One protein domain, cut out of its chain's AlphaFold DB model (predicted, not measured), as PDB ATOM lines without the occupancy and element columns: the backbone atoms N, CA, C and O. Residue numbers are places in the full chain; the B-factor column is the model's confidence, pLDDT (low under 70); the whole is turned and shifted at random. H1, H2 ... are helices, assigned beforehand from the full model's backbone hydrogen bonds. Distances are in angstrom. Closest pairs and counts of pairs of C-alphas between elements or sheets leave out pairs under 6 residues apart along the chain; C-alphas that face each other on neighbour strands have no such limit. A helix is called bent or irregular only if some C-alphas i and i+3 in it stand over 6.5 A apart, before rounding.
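Overview. This is residues 2 to 122 of the 122 residues of the protein "Hypothetical protein" of Rotaria sp. Silwood1 (UniProt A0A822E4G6). Two long helices, H4 and H5, run side by side as a helical hairpin; the bent helix H3 arches over H4, meeting it near H4's beginning, and the small helices H1 and H2 sit by the hairpin's turn. At the opposite end residues 114 to 122 stick out. The printed part has 121 residues with five named helices, H1 to H5 in order, and no named strand: all helix. It is a loose rod, radius of gyration of the C-alphas 18.5 A, spanning 62 by 25 by 23 A.

Along the chain. H1, residues 2 to 12, begins at C-alpha 2 (42.261, -7.282, -1.692). H2 is residues 16 to 19. H3, residues 22 to 47, was assigned as one helix by its hydrogen bonds but is bent, with C-alphas 29 and 32 7.0 A apart; its arms are H3a, 22 to 29, and H3b, 32 to 47, 22.2 A long. H4, residues 51 to 77, is 40.3 A long and only just irregular, with C-alphas 52 and 55 6.9 A apart. H5, residues 85 to 120, is 51.9 A long, ends at C-alpha 120 (-15.688, -17.146, -4.553), and is irregular, with C-alphas 91 and 94 7.2 A apart and a kink of 44 degrees near residue 92.

Arrangement. H4 is the hub. It touches H5 at a shallow tilt of 27 degrees, opposite ways; the closest C-alphas, of Ser 61 and Pro 99, are 4.5 A apart. H3b and H4, also a hairpin, touch through residues 42 to 46 and 53 to 57, closest at the C-alphas of Ala 45 and Ile 53, 6.4 A. H2 only just touches H4, with 3 pairs of C-alphas within 8 A, closest Ile 16 and Thr 75 at 7.6 A. H1 touches H2, closest at the C-alphas of Cys 10 and Leu 17, 6.0 A, and is apart from H4 and H5. Every O i to N i+4 pair is within hydrogen-bond range in H1 and H3a, against 10 of 12 in H3b, 20 of 23 in H4 and 27 of 32 in H5; H2 is too short for one.

Size, cuts and confidence. The C-alphas farthest apart, of Lys 4 and Asn 122, are 66.0 A apart. The printed part has no cut and no long link. Confidence is under 70 at residues 110 to 122.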
ATOM      1  N   VAL A   2      43.568  -7.336  -2.392       92.31
ATOM      2  CA  VAL A   2      42.261  -7.282  -1.692       92.31
ATOM      3  C   VAL A   2      42.284  -6.480  -0.386       92.31
ATOM      4  O   VAL A   2      41.510  -5.543  -0.243       92.31
ATOM      5  N   PHE A   3      43.223  -6.759   0.524       93.88
ATOM      6  CA  PHE A   3      43.322  -6.010   1.783       93.88
ATOM      7  C   PHE A   3      43.568  -4.512   1.578       93.88
ATOM      8  O   PHE A   3      42.960  -3.699   2.255       93.88
ATOM      9  N   LYS A   4      44.408  -4.125   0.608       94.62
ATOM     10  CA  LYS A   4      44.669  -2.705   0.318       94.62
ATOM     11  C   LYS A   4      43.409  -1.998  -0.179       94.62
ATOM     12  O   LYS A   4      43.142  -0.879   0.240       94.62
ATOM     13  N   LEU A   5      42.641  -2.662  -1.042       94.75
ATOM     14  CA  LEU A   5      41.369  -2.134  -1.529       94.75
ATOM     15  C   LEU A   5      40.350  -2.001  -0.390       94.75
ATOM     16  O   LEU A   5      39.678  -0.982  -0.295       94.75
ATOM     17  N   PHE A   6      40.282  -2.997   0.497       93.06
ATOM     18  CA  PHE A   6      39.416  -2.963   1.674       93.06
ATOM     19  C   PHE A   6      39.777  -1.813   2.625       93.06
ATOM     20  O   PHE A   6      38.902  -1.039   3.000       93.06
ATOM     21  N   TYR A   7      41.059  -1.647   2.961       94.12
ATOM     22  CA  TYR A   7      41.512  -0.525   3.788       94.12
ATOM     23  C   TYR A   7      41.189   0.823   3.136       94.12
ATOM     24  O   TYR A   7      40.640   1.698   3.800       94.12
ATOM     25  N   TRP A   8      41.437   0.968   1.829       94.69
ATOM     26  CA  TRP A   8      41.074   2.182   1.095       94.69
ATOM     27  C   TRP A   8      39.569   2.469   1.157       94.69
ATOM     28  O   TRP A   8      39.177   3.611   1.401       94.69
ATOM     29  N   TRP A   9      38.732   1.443   0.968       94.56
ATOM     30  CA  TRP A   9      37.278   1.568   1.061       94.56
ATOM     31  C   TRP A   9      36.859   2.072   2.437       94.56
ATOM     32  O   TRP A   9      36.114   3.045   2.544       94.56
ATOM     33  N   CYS A  10      37.388   1.462   3.492       93.50
ATOM     34  CA  CYS A  10      37.007   1.831   4.843       93.50
ATOM     35  C   CYS A  10      37.494   3.242   5.209       93.50
ATOM     36  O   CYS A  10      36.752   4.022   5.788       93.50
ATOM     37  N   GLU A  11      38.707   3.639   4.822       92.50
ATOM     38  CA  GLU A  11      39.227   4.976   5.150       92.50
ATOM     39  C   GLU A  11      38.529   6.129   4.407       92.50
ATOM     40  O   GLU A  11      38.537   7.272   4.887       92.50
ATOM     41  N   ASN A  12      37.986   5.865   3.215       92.81
ATOM     42  CA  ASN A  12      37.448   6.904   2.327       92.81
ATOM     43  C   ASN A  12      35.923   6.892   2.225       92.81
ATOM     44  O   ASN A  12      35.321   7.944   2.005       92.81
ATOM     45  N   VAL A  13      35.304   5.724   2.367       94.19
ATOM     46  CA  VAL A  13      33.874   5.529   2.114       94.19
ATOM     47  C   VAL A  13      33.161   5.025   3.355       94.19
ATOM     48  O   VAL A  13      32.131   5.593   3.707       94.19
ATOM     49  N   ASP A  14      33.702   4.011   4.029       93.31
ATOM     50  CA  ASP A  14      32.980   3.302   5.089       93.31
ATOM     51  C   ASP A  14      33.830   3.041   6.352       93.31
ATOM     52  O   ASP A  14      34.253   1.910   6.619       93.31
ATOM     53  N   PRO A  15      34.121   4.088   7.146       92.62
ATOM     54  CA  PRO A  15      35.027   3.983   8.292       92.62
ATOM     55  C   PRO A  15      34.447   3.165   9.447       92.62
ATOM     56  O   PRO A  15      35.200   2.699  10.308       92.62
ATOM     57  N   ILE A  16      33.133   2.911   9.451       91.00
ATOM     58  CA  ILE A  16      32.499   2.081  10.478       91.00
ATOM     59  C   ILE A  16      33.039   0.648  10.458       91.00
ATOM     60  O   ILE A  16      33.131   0.015  11.507       91.00
ATOM     61  N   LEU A  17      33.465   0.158   9.290       90.19
ATOM     62  CA  LEU A  17      34.042  -1.176   9.131       90.19
ATOM     63  C   LEU A  17      35.450  -1.278   9.732       90.19
ATOM     64  O   LEU A  17      35.868  -2.369  10.119       90.19
ATOM     65  N   LEU A  18      36.174  -0.157   9.842       90.56
ATOM     66  CA  LEU A  18      37.463  -0.091  10.537       90.56
ATOM     67  C   LEU A  18      37.282   0.015  12.048       90.56
ATOM     68  O   LEU A  18      37.958  -0.696  12.791       90.56
ATOM     69  N   HIS A  19      36.377   0.887  12.501       87.62
ATOM     70  CA  HIS A  19      36.088   1.034  13.928       87.62
ATOM     71  C   HIS A  19      35.476  -0.249  14.504       87.62
ATOM     72  O   HIS A  19      35.863  -0.699  15.583       87.62
ATOM     73  N   ASN A  20      34.562  -0.846  13.736       85.94
ATOM     74  CA  ASN A  20      33.944  -2.143  13.959       85.94
ATOM     75  C   ASN A  20      33.506  -2.328  15.419       85.94
ATOM     76  O   ASN A  20      34.093  -3.103  16.190       85.94
ATOM     77  N   ASP A  21      32.503  -1.548  15.818       89.69
ATOM     78  CA  ASP A  21      31.935  -1.624  17.157       89.69
ATOM     79  C   ASP A  21      31.276  -2.994  17.413       89.69
ATOM     80  O   ASP A  21      31.202  -3.868  16.544       89.69
ATOM     81  N   ALA A  22      30.829  -3.231  18.646       92.31
ATOM     82  CA  ALA A  22      30.276  -4.532  19.022       92.31
ATOM     83  C   ALA A  22      29.064  -4.934  18.161       92.31
ATOM     84  O   ALA A  22      28.895  -6.116  17.855       92.31
ATOM     85  N   PHE A  23      28.248  -3.963  17.745       89.56
ATOM     86  CA  PHE A  23      27.050  -4.227  16.962       89.56
ATOM     87  C   PHE A  23      27.371  -4.526  15.493       89.56
ATOM     88  O   PHE A  23      26.871  -5.513  14.958       89.56
ATOM     89  N   VAL A  24      28.274  -3.770  14.859       91.38
ATOM     90  CA  VAL A  24      28.735  -4.054  13.487       91.38
ATOM     91  C   VAL A  24      29.453  -5.401  13.415       91.38
ATOM     92  O   VAL A  24      29.224  -6.161  12.469       91.38
ATOM     93  N   LYS A  25      30.242  -5.764  14.437       92.25
ATOM     94  CA  LYS A  25      30.845  -7.107  14.549       92.25
ATOM     95  C   LYS A  25      29.787  -8.200  14.576       92.25
ATOM     96  O   LYS A  25      29.905  -9.185  13.848       92.25
ATOM     97  N   TYR A  26      28.768  -8.021  15.411       93.25
ATOM     98  CA  TYR A  26      27.664  -8.964  15.532       93.25
ATOM     99  C   TYR A  26      26.908  -9.123  14.206       93.25
ATOM    100  O   TYR A  26      26.770 -10.248  13.726       93.25
ATOM    101  N   LEU A  27      26.504  -8.017  13.574       91.06
ATOM    102  CA  LEU A  27      25.796  -8.036  12.290       91.06
ATOM    103  C   LEU A  27      26.629  -8.685  11.183       91.06
ATOM    104  O   LEU A  27      26.141  -9.566  10.482       91.06
ATOM    105  N   THR A  28      27.902  -8.303  11.054       89.94
ATOM    106  CA  THR A  28      28.789  -8.853  10.018       89.94
ATOM    107  C   THR A  28      28.977 -10.358  10.207       89.94
ATOM    108  O   THR A  28      28.937 -11.106   9.234       89.94
ATOM    109  N   CYS A  29      29.106 -10.815  11.457       92.44
ATOM    110  CA  CYS A  29      29.212 -12.234  11.790       92.44
ATOM    111  C   CYS A  29      27.926 -13.004  11.463       92.44
ATOM    112  O   CYS A  29      27.991 -14.076  10.866       92.44
ATOM    113  N   LEU A  30      26.759 -12.460  11.822       92.06
ATOM    114  CA  LEU A  30      25.469 -13.130  11.646       92.06
ATOM    115  C   LEU A  30      25.004 -13.142  10.184       92.06
ATOM    116  O   LEU A  30      24.405 -14.117   9.727       92.06
ATOM    117  N   SER A  31      25.295 -12.070   9.446       90.19
ATOM    118  CA  SER A  31      24.777 -11.834   8.099       90.19
ATOM    119  C   SER A  31      24.947 -13.015   7.123       90.19
ATOM    120  O   SER A  31      23.939 -13.422   6.539       90.19
ATOM    121  N   PRO A  32      26.120 -13.664   6.950       91.50
ATOM    122  CA  PRO A  32      26.235 -14.775   6.005       91.50
ATOM    123  C   PRO A  32      25.361 -15.978   6.379       91.50
ATOM    124  O   PRO A  32      24.896 -16.684   5.487       91.50
ATOM    125  N   PHE A  33      25.101 -16.205   7.670       93.31
ATOM    126  CA  PHE A  33      24.297 -17.335   8.143       93.31
ATOM    127  C   PHE A  33      22.798 -17.084   8.045       93.31
ATOM    128  O   PHE A  33      22.032 -18.033   7.905       93.31
ATOM    129  N   LEU A  34      22.368 -15.824   8.110       91.25
ATOM    130  CA  LEU A  34      20.961 -15.477   7.967       91.25
ATOM    131  C   LEU A  34      20.599 -15.261   6.496       91.25
ATOM    132  O   LEU A  34      19.638 -15.848   5.996       91.25
ATOM    133  N   PHE A  35      21.386 -14.445   5.785       90.50
ATOM    134  CA  PHE A  35      20.989 -13.982   4.464       90.50
ATOM    135  C   PHE A  35      21.188 -15.037   3.378       90.50
ATOM    136  O   PHE A  35      20.287 -15.265   2.571       90.50
ATOM    137  N   ALA A  36      22.339 -15.715   3.363       92.81
ATOM    138  CA  ALA A  36      22.647 -16.654   2.288       92.81
ATOM    139  C   ALA A  36      21.692 -17.866   2.253       92.81
ATOM    140  O   ALA A  36      21.163 -18.154   1.176       92.81
ATOM    141  N   PRO A  37      21.384 -18.546   3.378       94.56
ATOM    142  CA  PRO A  37      20.437 -19.660   3.361       94.56
ATOM    143  C   PRO A  37      19.023 -19.221   2.985       94.56
ATOM    144  O   PRO A  37      18.336 -19.925   2.242       94.56
ATOM    145  N   PHE A  38      18.597 -18.040   3.442       94.38
ATOM    146  CA  PHE A  38      17.288 -17.513   3.081       94.38
ATOM    147  C   PHE A  38      17.185 -17.214   1.585       94.38
ATOM    148  O   PHE A  38      16.170 -17.542   0.979       94.38
ATOM    149  N   TYR A  39      18.228 -16.660   0.957       92.50
ATOM    150  CA  TYR A  39      18.221 -16.449  -0.492       92.50
ATOM    151  C   TYR A  39      18.044 -17.757  -1.261       92.50
ATOM    152  O   TYR A  39      17.240 -17.805  -2.191       92.50
ATOM    153  N   LEU A  40      18.729 -18.828  -0.853       95.25
ATOM    154  CA  LEU A  40      18.565 -20.146  -1.472       95.25
ATOM    155  C   LEU A  40      17.130 -20.666  -1.313       95.25
ATOM    156  O   LEU A  40      16.522 -21.104  -2.292       95.25
ATOM    157  N   LEU A  41      16.569 -20.559  -0.105       94.56
ATOM    158  CA  LEU A  41      15.194 -20.969   0.181       94.56
ATOM    159  C   LEU A  41      14.170 -20.150  -0.620       94.56
ATOM    160  O   LEU A  41      13.244 -20.718  -1.195       94.56
ATOM    161  N   ALA A  42      14.347 -18.831  -0.693       91.94
ATOM    162  CA  ALA A  42      13.465 -17.931  -1.421       91.94
ATOM    163  C   ALA A  42      13.507 -18.206  -2.929       91.94
ATOM    164  O   ALA A  42      12.455 -18.271  -3.564       91.94
ATOM    165  N   ILE A  43      14.695 -18.423  -3.505       93.50
ATOM    166  CA  ILE A  43      14.844 -18.792  -4.922       93.50
ATOM    167  C   ILE A  43      14.131 -20.116  -5.203       93.50
ATOM    168  O   ILE A  43      13.336 -20.186  -6.140       93.50
ATOM    169  N   TYR A  44      14.362 -21.135  -4.374       95.06
ATOM    170  CA  TYR A  44      13.699 -22.434  -4.496       95.06
ATOM    171  C   TYR A  44      12.169 -22.302  -4.425       95.06
ATOM    172  O   TYR A  44      11.447 -22.789  -5.297       95.06
ATOM    173  N   ALA A  45      11.666 -21.578  -3.425       92.75
ATOM    174  CA  ALA A  45      10.239 -21.398  -3.217       92.75
ATOM    175  C   ALA A  45       9.567 -20.595  -4.342       92.75
ATOM    176  O   ALA A  45       8.483 -20.966  -4.797       92.75
ATOM    177  N   MET A  46      10.224 -19.544  -4.841       89.31
ATOM    178  CA  MET A  46       9.754 -18.782  -6.000       89.31
ATOM    179  C   MET A  46       9.760 -19.625  -7.279       89.31
ATOM    180  O   MET A  46       8.813 -19.546  -8.062       89.31
ATOM    181  N   TYR A  47      10.791 -20.450  -7.482       94.19
ATOM    182  CA  TYR A  47      10.899 -21.331  -8.645       94.19
ATOM    183  C   TYR A  47       9.778 -22.381  -8.675       94.19
ATOM    184  O   TYR A  47       9.201 -22.648  -9.729       94.19
ATOM    185  N   HIS A  48       9.404 -22.923  -7.515       92.31
ATOM    186  CA  HIS A  48       8.297 -23.875  -7.378       92.31
ATOM    187  C   HIS A  48       6.930 -23.231  -7.105       92.31
ATOM    188  O   HIS A  48       5.954 -23.946  -6.891       92.31
ATOM    189  N   LYS A  49       6.832 -21.895  -7.164       87.38
ATOM    190  CA  LYS A  49       5.585 -21.133  -6.956       87.38
ATOM    191  C   LYS A  49       4.888 -21.456  -5.626       87.38
ATOM    192  O   LYS A  49       3.662 -21.507  -5.547       87.38
ATOM    193  N   HIS A  50       5.666 -21.679  -4.574       85.88
ATOM    194  CA  HIS A  50       5.125 -21.898  -3.239       85.88
ATOM    195  C   HIS A  50       4.541 -20.596  -2.676       85.88
ATOM    196  O   HIS A  50       5.272 -19.633  -2.467       85.88
ATOM    197  N   GLN A  51       3.239 -20.575  -2.376       84.19
ATOM    198  CA  GLN A  51       2.557 -19.363  -1.897       84.19
ATOM    199  C   GLN A  51       2.914 -18.988  -0.451       84.19
ATOM    200  O   GLN A  51       2.923 -17.815  -0.098       84.19
ATOM    201  N   TRP A  52       3.321 -19.945   0.385       85.75
ATOM    202  CA  TRP A  52       3.665 -19.675   1.788       85.75
ATOM    203  C   TRP A  52       4.897 -18.769   1.973       85.75
ATOM    204  O   TRP A  52       5.106 -18.247   3.063       85.75
ATOM    205  N   ILE A  53       5.714 -18.568   0.929       89.94
ATOM    206  CA  ILE A  53       6.958 -17.787   1.000       89.94
ATOM    207  C   ILE A  53       6.735 -16.265   1.017       89.94
ATOM    208  O   ILE A  53       7.672 -15.518   1.295       89.94
ATOM    209  N   HIS A  54       5.511 -15.792   0.759       89.69
ATOM    210  CA  HIS A  54       5.204 -14.361   0.682       89.69
ATOM    211  C   HIS A  54       5.517 -13.637   2.001       89.69
ATOM    212  O   HIS A  54       6.369 -12.743   2.022       89.69
ATOM    213  N   ILE A  55       4.929 -14.092   3.110       90.56
ATOM    214  CA  ILE A  55       5.163 -13.518   4.442       90.56
ATOM    215  C   ILE A  55       6.651 -13.595   4.846       90.56
ATOM    216  O   ILE A  55       7.209 -12.555   5.211       90.56
ATOM    217  N   PRO A  56       7.349 -14.751   4.742       92.50
ATOM    218  CA  PRO A  56       8.786 -14.821   5.008       92.50
ATOM    219  C   PRO A  56       9.623 -13.824   4.200       92.50
ATOM    220  O   PRO A  56      10.515 -13.197   4.767       92.50
ATOM    221  N   ILE A  57       9.344 -13.640   2.902       93.94
ATOM    222  CA  ILE A  57      10.075 -12.679   2.056       93.94
ATOM    223  C   ILE A  57       9.849 -11.247   2.521       93.94
ATOM    224  O   ILE A  57      10.810 -10.479   2.565       93.94
ATOM    225  N   ILE A  58       8.621 -10.884   2.888       93.62
ATOM    226  CA  ILE A  58       8.314  -9.539   3.388       93.62
ATOM    227  C   ILE A  58       9.057  -9.285   4.706       93.62
ATOM    228  O   ILE A  58       9.765  -8.283   4.817       93.62
ATOM    229  N   LEU A  59       8.963 -10.205   5.673       93.69
ATOM    230  CA  LEU A  59       9.647 -10.087   6.968       93.69
ATOM    231  C   LEU A  59      11.163  -9.975   6.800       93.69
ATOM    232  O   LEU A  59      11.801  -9.100   7.380       93.69
ATOM    233  N   PHE A  60      11.736 -10.831   5.965       93.69
ATOM    234  CA  PHE A  60      13.166 -10.825   5.712       93.69
ATOM    235  C   PHE A  60      13.627  -9.558   4.977       93.69
ATOM    236  O   PHE A  60      14.678  -9.002   5.290       93.69
ATOM    237  N   SER A  61      12.824  -9.057   4.036       94.38
ATOM    238  CA  SER A  61      13.104  -7.792   3.348       94.38
ATOM    239  C   SER A  61      13.108  -6.611   4.320       94.38
ATOM    240  O   SER A  61      13.949  -5.724   4.191       94.38
ATOM    241  N   LEU A  62      12.221  -6.610   5.321       94.56
ATOM    242  CA  LEU A  62      12.233  -5.605   6.385       94.56
ATOM    243  C   LEU A  62      13.518  -5.681   7.217       94.56
ATOM    244  O   LEU A  62      14.129  -4.644   7.453       94.56
ATOM    245  N   ILE A  63      13.952  -6.883   7.614       93.12
ATOM    246  CA  ILE A  63      15.210  -7.071   8.360       93.12
ATOM    247  C   ILE A  63      16.388  -6.496   7.564       93.12
ATOM    248  O   ILE A  63      17.116  -5.655   8.080       93.12
ATOM    249  N   LEU A  64      16.513  -6.862   6.284       92.44
ATOM    250  CA  LEU A  64      17.579  -6.361   5.410       92.44
ATOM    251  C   LEU A  64      17.557  -4.829   5.294       92.44
ATOM    252  O   LEU A  64      18.598  -4.177   5.381       92.44
ATOM    253  N   PHE A  65      16.366  -4.248   5.128       94.44
ATOM    254  CA  PHE A  65      16.184  -2.801   5.055       94.44
ATOM    255  C   PHE A  65      16.603  -2.103   6.358       94.44
ATOM    256  O   PHE A  65      17.250  -1.055   6.314       94.44
ATOM    257  N   PHE A  66      16.250  -2.651   7.522       92.75
ATOM    258  CA  PHE A  66      16.614  -2.068   8.818       92.75
ATOM    259  C   PHE A  66      18.104  -2.198   9.127       92.75
ATOM    260  O   PHE A  66      18.707  -1.219   9.577       92.75
ATOM    261  N   ASP A  67      18.701  -3.348   8.826       91.12
ATOM    262  CA  ASP A  67      20.132  -3.570   9.019       91.12
ATOM    263  C   ASP A  67      20.941  -2.520   8.255       91.12
ATOM    264  O   ASP A  67      21.811  -1.866   8.825       91.12
ATOM    265  N   LEU A  68      20.601  -2.262   6.990       91.38
ATOM    266  CA  LEU A  68      21.318  -1.269   6.196       91.38
ATOM    267  C   LEU A  68      20.999   0.181   6.607       91.38
ATOM    268  O   LEU A  68      21.881   1.041   6.544       91.38
ATOM    269  N   ASN A  69      19.784   0.467   7.093       93.19
ATOM    270  CA  ASN A  69      19.466   1.779   7.673       93.19
ATOM    271  C   ASN A  69      20.387   2.125   8.842       93.19
ATOM    272  O   ASN A  69      20.757   3.290   8.985       93.19
ATOM    273  N   TYR A  70      20.778   1.144   9.661       91.81
ATOM    274  CA  TYR A  70      21.738   1.378  10.735       91.81
ATOM    275  C   TYR A  70      23.080   1.892  10.187       91.81
ATOM    276  O   TYR A  70      23.615   2.878  10.698       91.81
ATOM    277  N   PHE A  71      23.585   1.301   9.099       91.31
ATOM    278  CA  PHE A  71      24.814   1.768   8.446       91.31
ATOM    279  C   PHE A  71      24.656   3.180   7.871       91.31
ATOM    280  O   PHE A  71      25.530   4.020   8.083       91.31
ATOM    281  N   PHE A  72      23.535   3.489   7.211       93.25
ATOM    282  CA  PHE A  72      23.252   4.850   6.732       93.25
ATOM    283  C   PHE A  72      23.164   5.865   7.878       93.25
ATOM    284  O   PHE A  72      23.731   6.956   7.788       93.25
ATOM    285  N   TYR A  73      22.497   5.501   8.974       92.56
ATOM    286  CA  TYR A  73      22.392   6.343  10.159       92.56
ATOM    287  C   TYR A  73      23.773   6.657  10.735       92.56
ATOM    288  O   TYR A  73      24.108   7.826  10.924       92.56
ATOM    289  N   GLN A  74      24.605   5.636  10.947       91.38
ATOM    290  CA  GLN A  74      25.961   5.820  11.465       91.38
ATOM    291  C   GLN A  74      26.847   6.611  10.502       91.38
ATOM    292  O   GLN A  74      27.653   7.437  10.921       91.38
ATOM    293  N   THR A  75      26.645   6.431   9.205       91.19
ATOM    294  CA  THR A  75      27.393   7.145   8.171       91.19
ATOM    295  C   THR A  75      27.121   8.655   8.177       91.19
ATOM    296  O   THR A  75      28.033   9.445   7.921       91.19
ATOM    297  N   ILE A  76      25.887   9.072   8.481       91.44
ATOM    298  CA  ILE A  76      25.461  10.485   8.465       91.44
ATOM    299  C   ILE A  76      25.610  11.135   9.852       91.44
ATOM    300  O   ILE A  76      26.078  12.275   9.977       91.44
ATOM    301  N   PHE A  77      25.209  10.418  10.902       91.06
ATOM    302  CA  PHE A  77      25.063  10.936  12.266       91.06
ATOM    303  C   PHE A  77      26.025  10.310  13.276       91.06
ATOM    304  O   PHE A  77      26.164  10.839  14.378       91.06
ATOM    305  N   GLY A  78      26.686   9.210  12.920       85.62
ATOM    306  CA  GLY A  78      27.605   8.504  13.801       85.62
ATOM    307  C   GLY A  78      28.905   9.262  14.059       85.62
ATOM    308  O   GLY A  78      29.148  10.360  13.550       85.62
ATOM    309  N   LYS A  79      29.750   8.650  14.894       84.38
ATOM    310  CA  LYS A  79      31.049   9.210  15.297       84.38
ATOM    311  C   LYS A  79      32.031   9.274  14.128       84.38
ATOM    312  O   LYS A  79      32.700  10.284  13.948       84.38
ATOM    313  N   GLU A  80      32.058   8.221  13.320       83.75
ATOM    314  CA  GLU A  80      32.934   8.085  12.160       83.75
ATOM    315  C   GLU A  80      32.113   8.280  10.884       83.75
ATOM    316  O   GLU A  80      31.578   7.332  10.310       83.75
ATOM    317  N   LYS A  81      31.957   9.540  10.467       86.44
ATOM    318  CA  LYS A  81      31.173   9.890   9.277       86.44
ATOM    319  C   LYS A  81      31.936   9.561   8.002       86.44
ATOM    320  O   LYS A  81      33.158   9.707   7.936       86.44
ATOM    321  N   THR A  82      31.207   9.193   6.953       89.69
ATOM    322  CA  THR A  82      31.822   9.024   5.632       89.69
ATOM    323  C   THR A  82      32.364  10.347   5.096       89.69
ATOM    324  O   THR A  82      31.761  11.408   5.272       89.69
ATOM    325  N   LYS A  83      33.481  10.273   4.366       89.06
ATOM    326  CA  LYS A  83      33.997  11.399   3.577       89.06
ATOM    327  C   LYS A  83      33.261  11.537   2.241       89.06
ATOM    328  O   LYS A  83      33.294  12.606   1.640       89.06
ATOM    329  N   ASN A  84      32.608  10.472   1.764       92.56
ATOM    330  CA  ASN A  84      31.946  10.438   0.464       92.56
ATOM    331  C   ASN A  84      30.594   9.711   0.534       92.56
ATOM    332  O   ASN A  84      30.465   8.537   0.179       92.56
ATOM    333  N   LEU A  85      29.566  10.458   0.946       92.75
ATOM    334  CA  LEU A  85      28.200   9.946   1.070       92.75
ATOM    335  C   LEU A  85      27.615   9.494  -0.270       92.75
ATOM    336  O   LEU A  85      26.840   8.541  -0.308       92.75
ATOM    337  N   PHE A  86      27.994  10.145  -1.369       93.50
ATOM    338  CA  PHE A  86      27.528   9.763  -2.697       93.50
ATOM    339  C   PHE A  86      28.019   8.361  -3.067       93.50
ATOM    340  O   PHE A  86      27.210   7.496  -3.395       93.50
ATOM    341  N   LEU A  87      29.327   8.110  -2.949       94.75
ATOM    342  CA  LEU A  87      29.905   6.805  -3.268       94.75
ATOM    343  C   LEU A  87      29.386   5.708  -2.328       94.75
ATOM    344  O   LEU A  87      29.065   4.615  -2.796       94.75
ATOM    345  N   PHE A  88      29.224   6.020  -1.038       94.62
ATOM    346  CA  PHE A  88      28.583   5.125  -0.072       94.62
ATOM    347  C   PHE A  88      27.152   4.770  -0.510       94.62
ATOM    348  O   PHE A  88      26.784   3.600  -0.589       94.62
ATOM    349  N   THR A  89      26.353   5.777  -0.872       94.69
ATOM    350  CA  THR A  89      24.956   5.584  -1.285       94.69
ATOM    351  C   THR A  89      24.850   4.817  -2.596       94.69
ATOM    352  O   THR A  89      23.944   4.012  -2.742       94.69
ATOM    353  N   VAL A  90      25.758   5.001  -3.554       94.44
ATOM    354  CA  VAL A  90      25.751   4.196  -4.788       94.44
ATOM    355  C   VAL A  90      26.096   2.734  -4.489       94.44
ATOM    356  O   VAL A  90      25.462   1.831  -5.032       94.44
ATOM    357  N   ALA A  91      27.059   2.491  -3.599       93.56
ATOM    358  CA  ALA A  91      27.500   1.142  -3.263       93.56
ATOM    359  C   ALA A  91      26.514   0.362  -2.387       93.56
ATOM    360  O   ALA A  91      26.430  -0.854  -2.522       93.56
ATOM    361  N   TYR A  92      25.759   1.042  -1.523       93.38
ATOM    362  CA  TYR A  92      24.794   0.394  -0.631       93.38
ATOM    363  C   TYR A  92      23.333   0.641  -1.021       93.38
ATOM    364  O   TYR A  92      22.453  -0.133  -0.666       93.38
ATOM    365  N   GLY A  93      23.029   1.674  -1.798       92.50
ATOM    366  CA  GLY A  93      21.656   2.112  -2.066       92.50
ATOM    367  C   GLY A  93      20.807   1.078  -2.796       92.50
ATOM    368  O   GLY A  93      19.608   0.984  -2.543       92.50
ATOM    369  N   TYR A  94      21.401   0.231  -3.639       91.25
ATOM    370  CA  TYR A  94      20.646  -0.854  -4.271       91.25
ATOM    371  C   TYR A  94      20.171  -1.907  -3.258       91.25
ATOM    372  O   TYR A  94      19.084  -2.455  -3.436       91.25
ATOM    373  N   TYR A  95      20.916  -2.136  -2.170       89.25
ATOM    374  CA  TYR A  95      20.469  -2.982  -1.059       89.25
ATOM    375  C   TYR A  95      19.313  -2.357  -0.279       89.25
ATOM    376  O   TYR A  95      18.612  -3.075   0.418       89.25
ATOM    377  N   GLN A  96      19.067  -1.055  -0.430       92.81
ATOM    378  CA  GLN A  96      17.894  -0.388   0.128       92.81
ATOM    379  C   GLN A  96      16.681  -0.483  -0.801       92.81
ATOM    380  O   GLN A  96      15.548  -0.664  -0.357       92.81
ATOM    381  N   LEU A  97      16.915  -0.387  -2.109       95.12
ATOM    382  CA  LEU A  97      15.859  -0.459  -3.118       95.12
ATOM    383  C   LEU A  97      15.332  -1.884  -3.307       95.12
ATOM    384  O   LEU A  97      14.130  -2.084  -3.469       95.12
ATOM    385  N   PHE A  98      16.215  -2.882  -3.276       93.00
ATOM    386  CA  PHE A  98      15.858  -4.287  -3.453       93.00
ATOM    387  C   PHE A  98      14.796  -4.807  -2.458       93.00
ATOM    388  O   PHE A  98      13.779  -5.330  -2.920       93.00
ATOM    389  N   PRO A  99      14.937  -4.640  -1.127       93.44
ATOM    390  CA  PRO A  99      13.926  -5.087  -0.172       93.44
ATOM    391  C   PRO A  99      12.599  -4.341  -0.347       93.44
ATOM    392  O   PRO A  99      11.545  -4.964  -0.271       93.44
ATOM    393  N   LEU A 100      12.621  -3.040  -0.659       95.00
ATOM    394  CA  LEU A 100      11.398  -2.281  -0.943       95.00
ATOM    395  C   LEU A 100      10.667  -2.823  -2.178       95.00
ATOM    396  O   LEU A 100       9.443  -2.967  -2.159       95.00
ATOM    397  N   MET A 101      11.409  -3.174  -3.232       95.19
ATOM    398  CA  MET A 101      10.843  -3.813  -4.421       95.19
ATOM    399  C   MET A 101      10.228  -5.180  -4.102       95.19
ATOM    400  O   MET A 101       9.146  -5.485  -4.607       95.19
ATOM    401  N   LEU A 102      10.881  -5.996  -3.268       93.12
ATOM    402  CA  LEU A 102      10.342  -7.289  -2.841       93.12
ATOM    403  C   LEU A 102       9.071  -7.123  -2.010       93.12
ATOM    404  O   LEU A 102       8.067  -7.761  -2.322       93.12
ATOM    405  N   ILE A 103       9.076  -6.228  -1.023       93.81
ATOM    406  CA  ILE A 103       7.889  -5.928  -0.214       93.81
ATOM    407  C   ILE A 103       6.740  -5.506  -1.127       93.81
ATOM    408  O   ILE A 103       5.677  -6.114  -1.081       93.81
ATOM    409  N   TYR A 104       6.961  -4.535  -2.017       94.00
ATOM    410  CA  TYR A 104       5.933  -4.073  -2.949       94.00
ATOM    411  C   TYR A 104       5.379  -5.209  -3.825       94.00
ATOM    412  O   TYR A 104       4.163  -5.350  -3.980       94.00
ATOM    413  N   ARG A 105       6.266  -6.044  -4.380       91.06
ATOM    414  CA  ARG A 105       5.890  -7.167  -5.247       91.06
ATOM    415  C   ARG A 105       5.031  -8.196  -4.514       91.06
ATOM    416  O   ARG A 105       4.001  -8.600  -5.048       91.06
ATOM    417  N   PHE A 106       5.467  -8.640  -3.340       89.62
ATOM    418  CA  PHE A 106       4.817  -9.729  -2.608       89.62
ATOM    419  C   PHE A 106       3.565  -9.256  -1.860       89.62
ATOM    420  O   PHE A 106       2.563  -9.966  -1.867       89.62
ATOM    421  N   TRP A 107       3.555  -8.020  -1.353       87.19
ATOM    422  CA  TRP A 107       2.371  -7.409  -0.740       87.19
ATOM    423  C   TRP A 107       1.201  -7.293  -1.724       87.19
ATOM    424  O   TRP A 107       0.051  -7.580  -1.393       87.19
ATOM    425  N   ARG A 108       1.483  -6.899  -2.975       82.88
ATOM    426  CA  ARG A 108       0.447  -6.801  -4.011       82.88
ATOM    427  C   ARG A 108      -0.154  -8.164  -4.363       82.88
ATOM    428  O   ARG A 108      -1.342  -8.233  -4.658       82.88
ATOM    429  N   ASN A 109       0.646  -9.227  -4.339       75.50
ATOM    430  CA  ASN A 109       0.186 -10.570  -4.685       75.50
ATOM    431  C   ASN A 109      -0.753 -11.151  -3.616       75.50
ATOM    432  O   ASN A 109      -1.826 -11.632  -3.971       75.50
ATOM    433  N   GLU A 110      -0.423 -11.016  -2.327       68.06
ATOM    434  CA  GLU A 110      -1.312 -11.459  -1.236       68.06
ATOM    435  C   GLU A 110      -2.659 -10.715  -1.248       68.06
ATOM    436  O   GLU A 110      -3.716 -11.306  -1.019       68.06
ATOM    437  N   GLY A 111      -2.649  -9.413  -1.559       62.19
ATOM    438  CA  GLY A 111      -3.879  -8.624  -1.685       62.19
ATOM    439  C   GLY A 111      -4.815  -9.127  -2.793       62.19
ATOM    440  O   GLY A 111      -6.039  -9.094  -2.637       62.19
ATOM    441  N   LEU A 112      -4.256  -9.633  -3.897       60.12
ATOM    442  CA  LEU A 112      -5.029 -10.196  -5.008       60.12
ATOM    443  C   LEU A 112      -5.586 -11.588  -4.681       60.12
ATOM    444  O   LEU A 112      -6.752 -11.848  -4.982       60.12
ATOM    445  N   GLU A 113      -4.802 -12.454  -4.032       62.12
ATOM    446  CA  GLU A 113      -5.264 -13.792  -3.629       62.12
ATOM    447  C   GLU A 113      -6.449 -13.705  -2.654       62.12
ATOM    448  O   GLU A 113      -7.516 -14.258  -2.943       62.12
ATOM    449  N   ASN A 114      -6.325 -12.892  -1.598       61.44
ATOM    450  CA  ASN A 114      -7.384 -12.664  -0.604       61.44
ATOM    451  C   ASN A 114      -8.676 -12.084  -1.211       61.44
ATOM    452  O   ASN A 114      -9.785 -12.389  -0.763       61.44
ATOM    453  N   THR A 115      -8.557 -11.245  -2.245       62.03
ATOM    454  CA  THR A 115      -9.722 -10.685  -2.949       62.03
ATOM    455  C   THR A 115     -10.419 -11.751  -3.799       62.03
ATOM    456  O   THR A 115     -11.647 -11.803  -3.835       62.03
ATOM    457  N   SER A 116      -9.655 -12.636  -4.450       62.25
ATOM    458  CA  SER A 116     -10.214 -13.724  -5.261       62.25
ATOM    459  C   SER A 116     -10.958 -14.769  -4.423       62.25
ATOM    460  O   SER A 116     -12.014 -15.247  -4.839       62.25
ATOM    461  N   GLU A 117     -10.459 -15.083  -3.224       65.81
ATOM    462  CA  GLU A 117     -11.134 -15.998  -2.299       65.81
ATOM    463  C   GLU A 117     -12.427 -15.392  -1.748       65.81
ATOM    464  O   GLU A 117     -13.450 -16.076  -1.697       65.81
ATOM    465  N   ARG A 118     -12.435 -14.089  -1.431       59.19
ATOM    466  CA  ARG A 118     -13.657 -13.382  -1.010       59.19
ATOM    467  C   ARG A 118     -14.751 -13.371  -2.079       59.19
ATOM    468  O   ARG A 118     -15.919 -13.461  -1.725       59.19
ATOM    469  N   ILE A 119     -14.396 -13.270  -3.361       67.19
ATOM    470  CA  ILE A 119     -15.373 -13.286  -4.466       67.19
ATOM    471  C   ILE A 119     -15.948 -14.692  -4.694       67.19
ATOM    472  O   ILE A 119     -17.090 -14.811  -5.109       67.19
ATOM    473  N   LYS A 120     -15.193 -15.763  -4.414       66.50
ATOM    474  CA  LYS A 120     -15.688 -17.146  -4.553       66.50
ATOM    475  C   LYS A 120     -16.645 -17.583  -3.439       66.50
ATOM    476  O   LYS A 120     -17.336 -18.582  -3.612       66.50
ATOM    477  N   HIS A 121     -16.645 -16.884  -2.306       61.19
ATOM    478  CA  HIS A 121     -17.452 -17.215  -1.129       61.19
ATOM    479  C   HIS A 121     -18.694 -16.325  -0.936       61.19
ATOM    480  O   HIS A 121     -19.416 -16.528   0.041       61.19
ATOM    481  N   ASN A 122     -18.955 -15.392  -1.856       52.28
ATOM    482  CA  ASN A 122     -20.195 -14.611  -1.961       52.28
ATOM    483  C   ASN A 122     -20.983 -15.035  -3.202       52.28
ATOM    484  O   ASN A 122     -22.228 -14.960  -3.145       52.28
TER     485      ASN A 122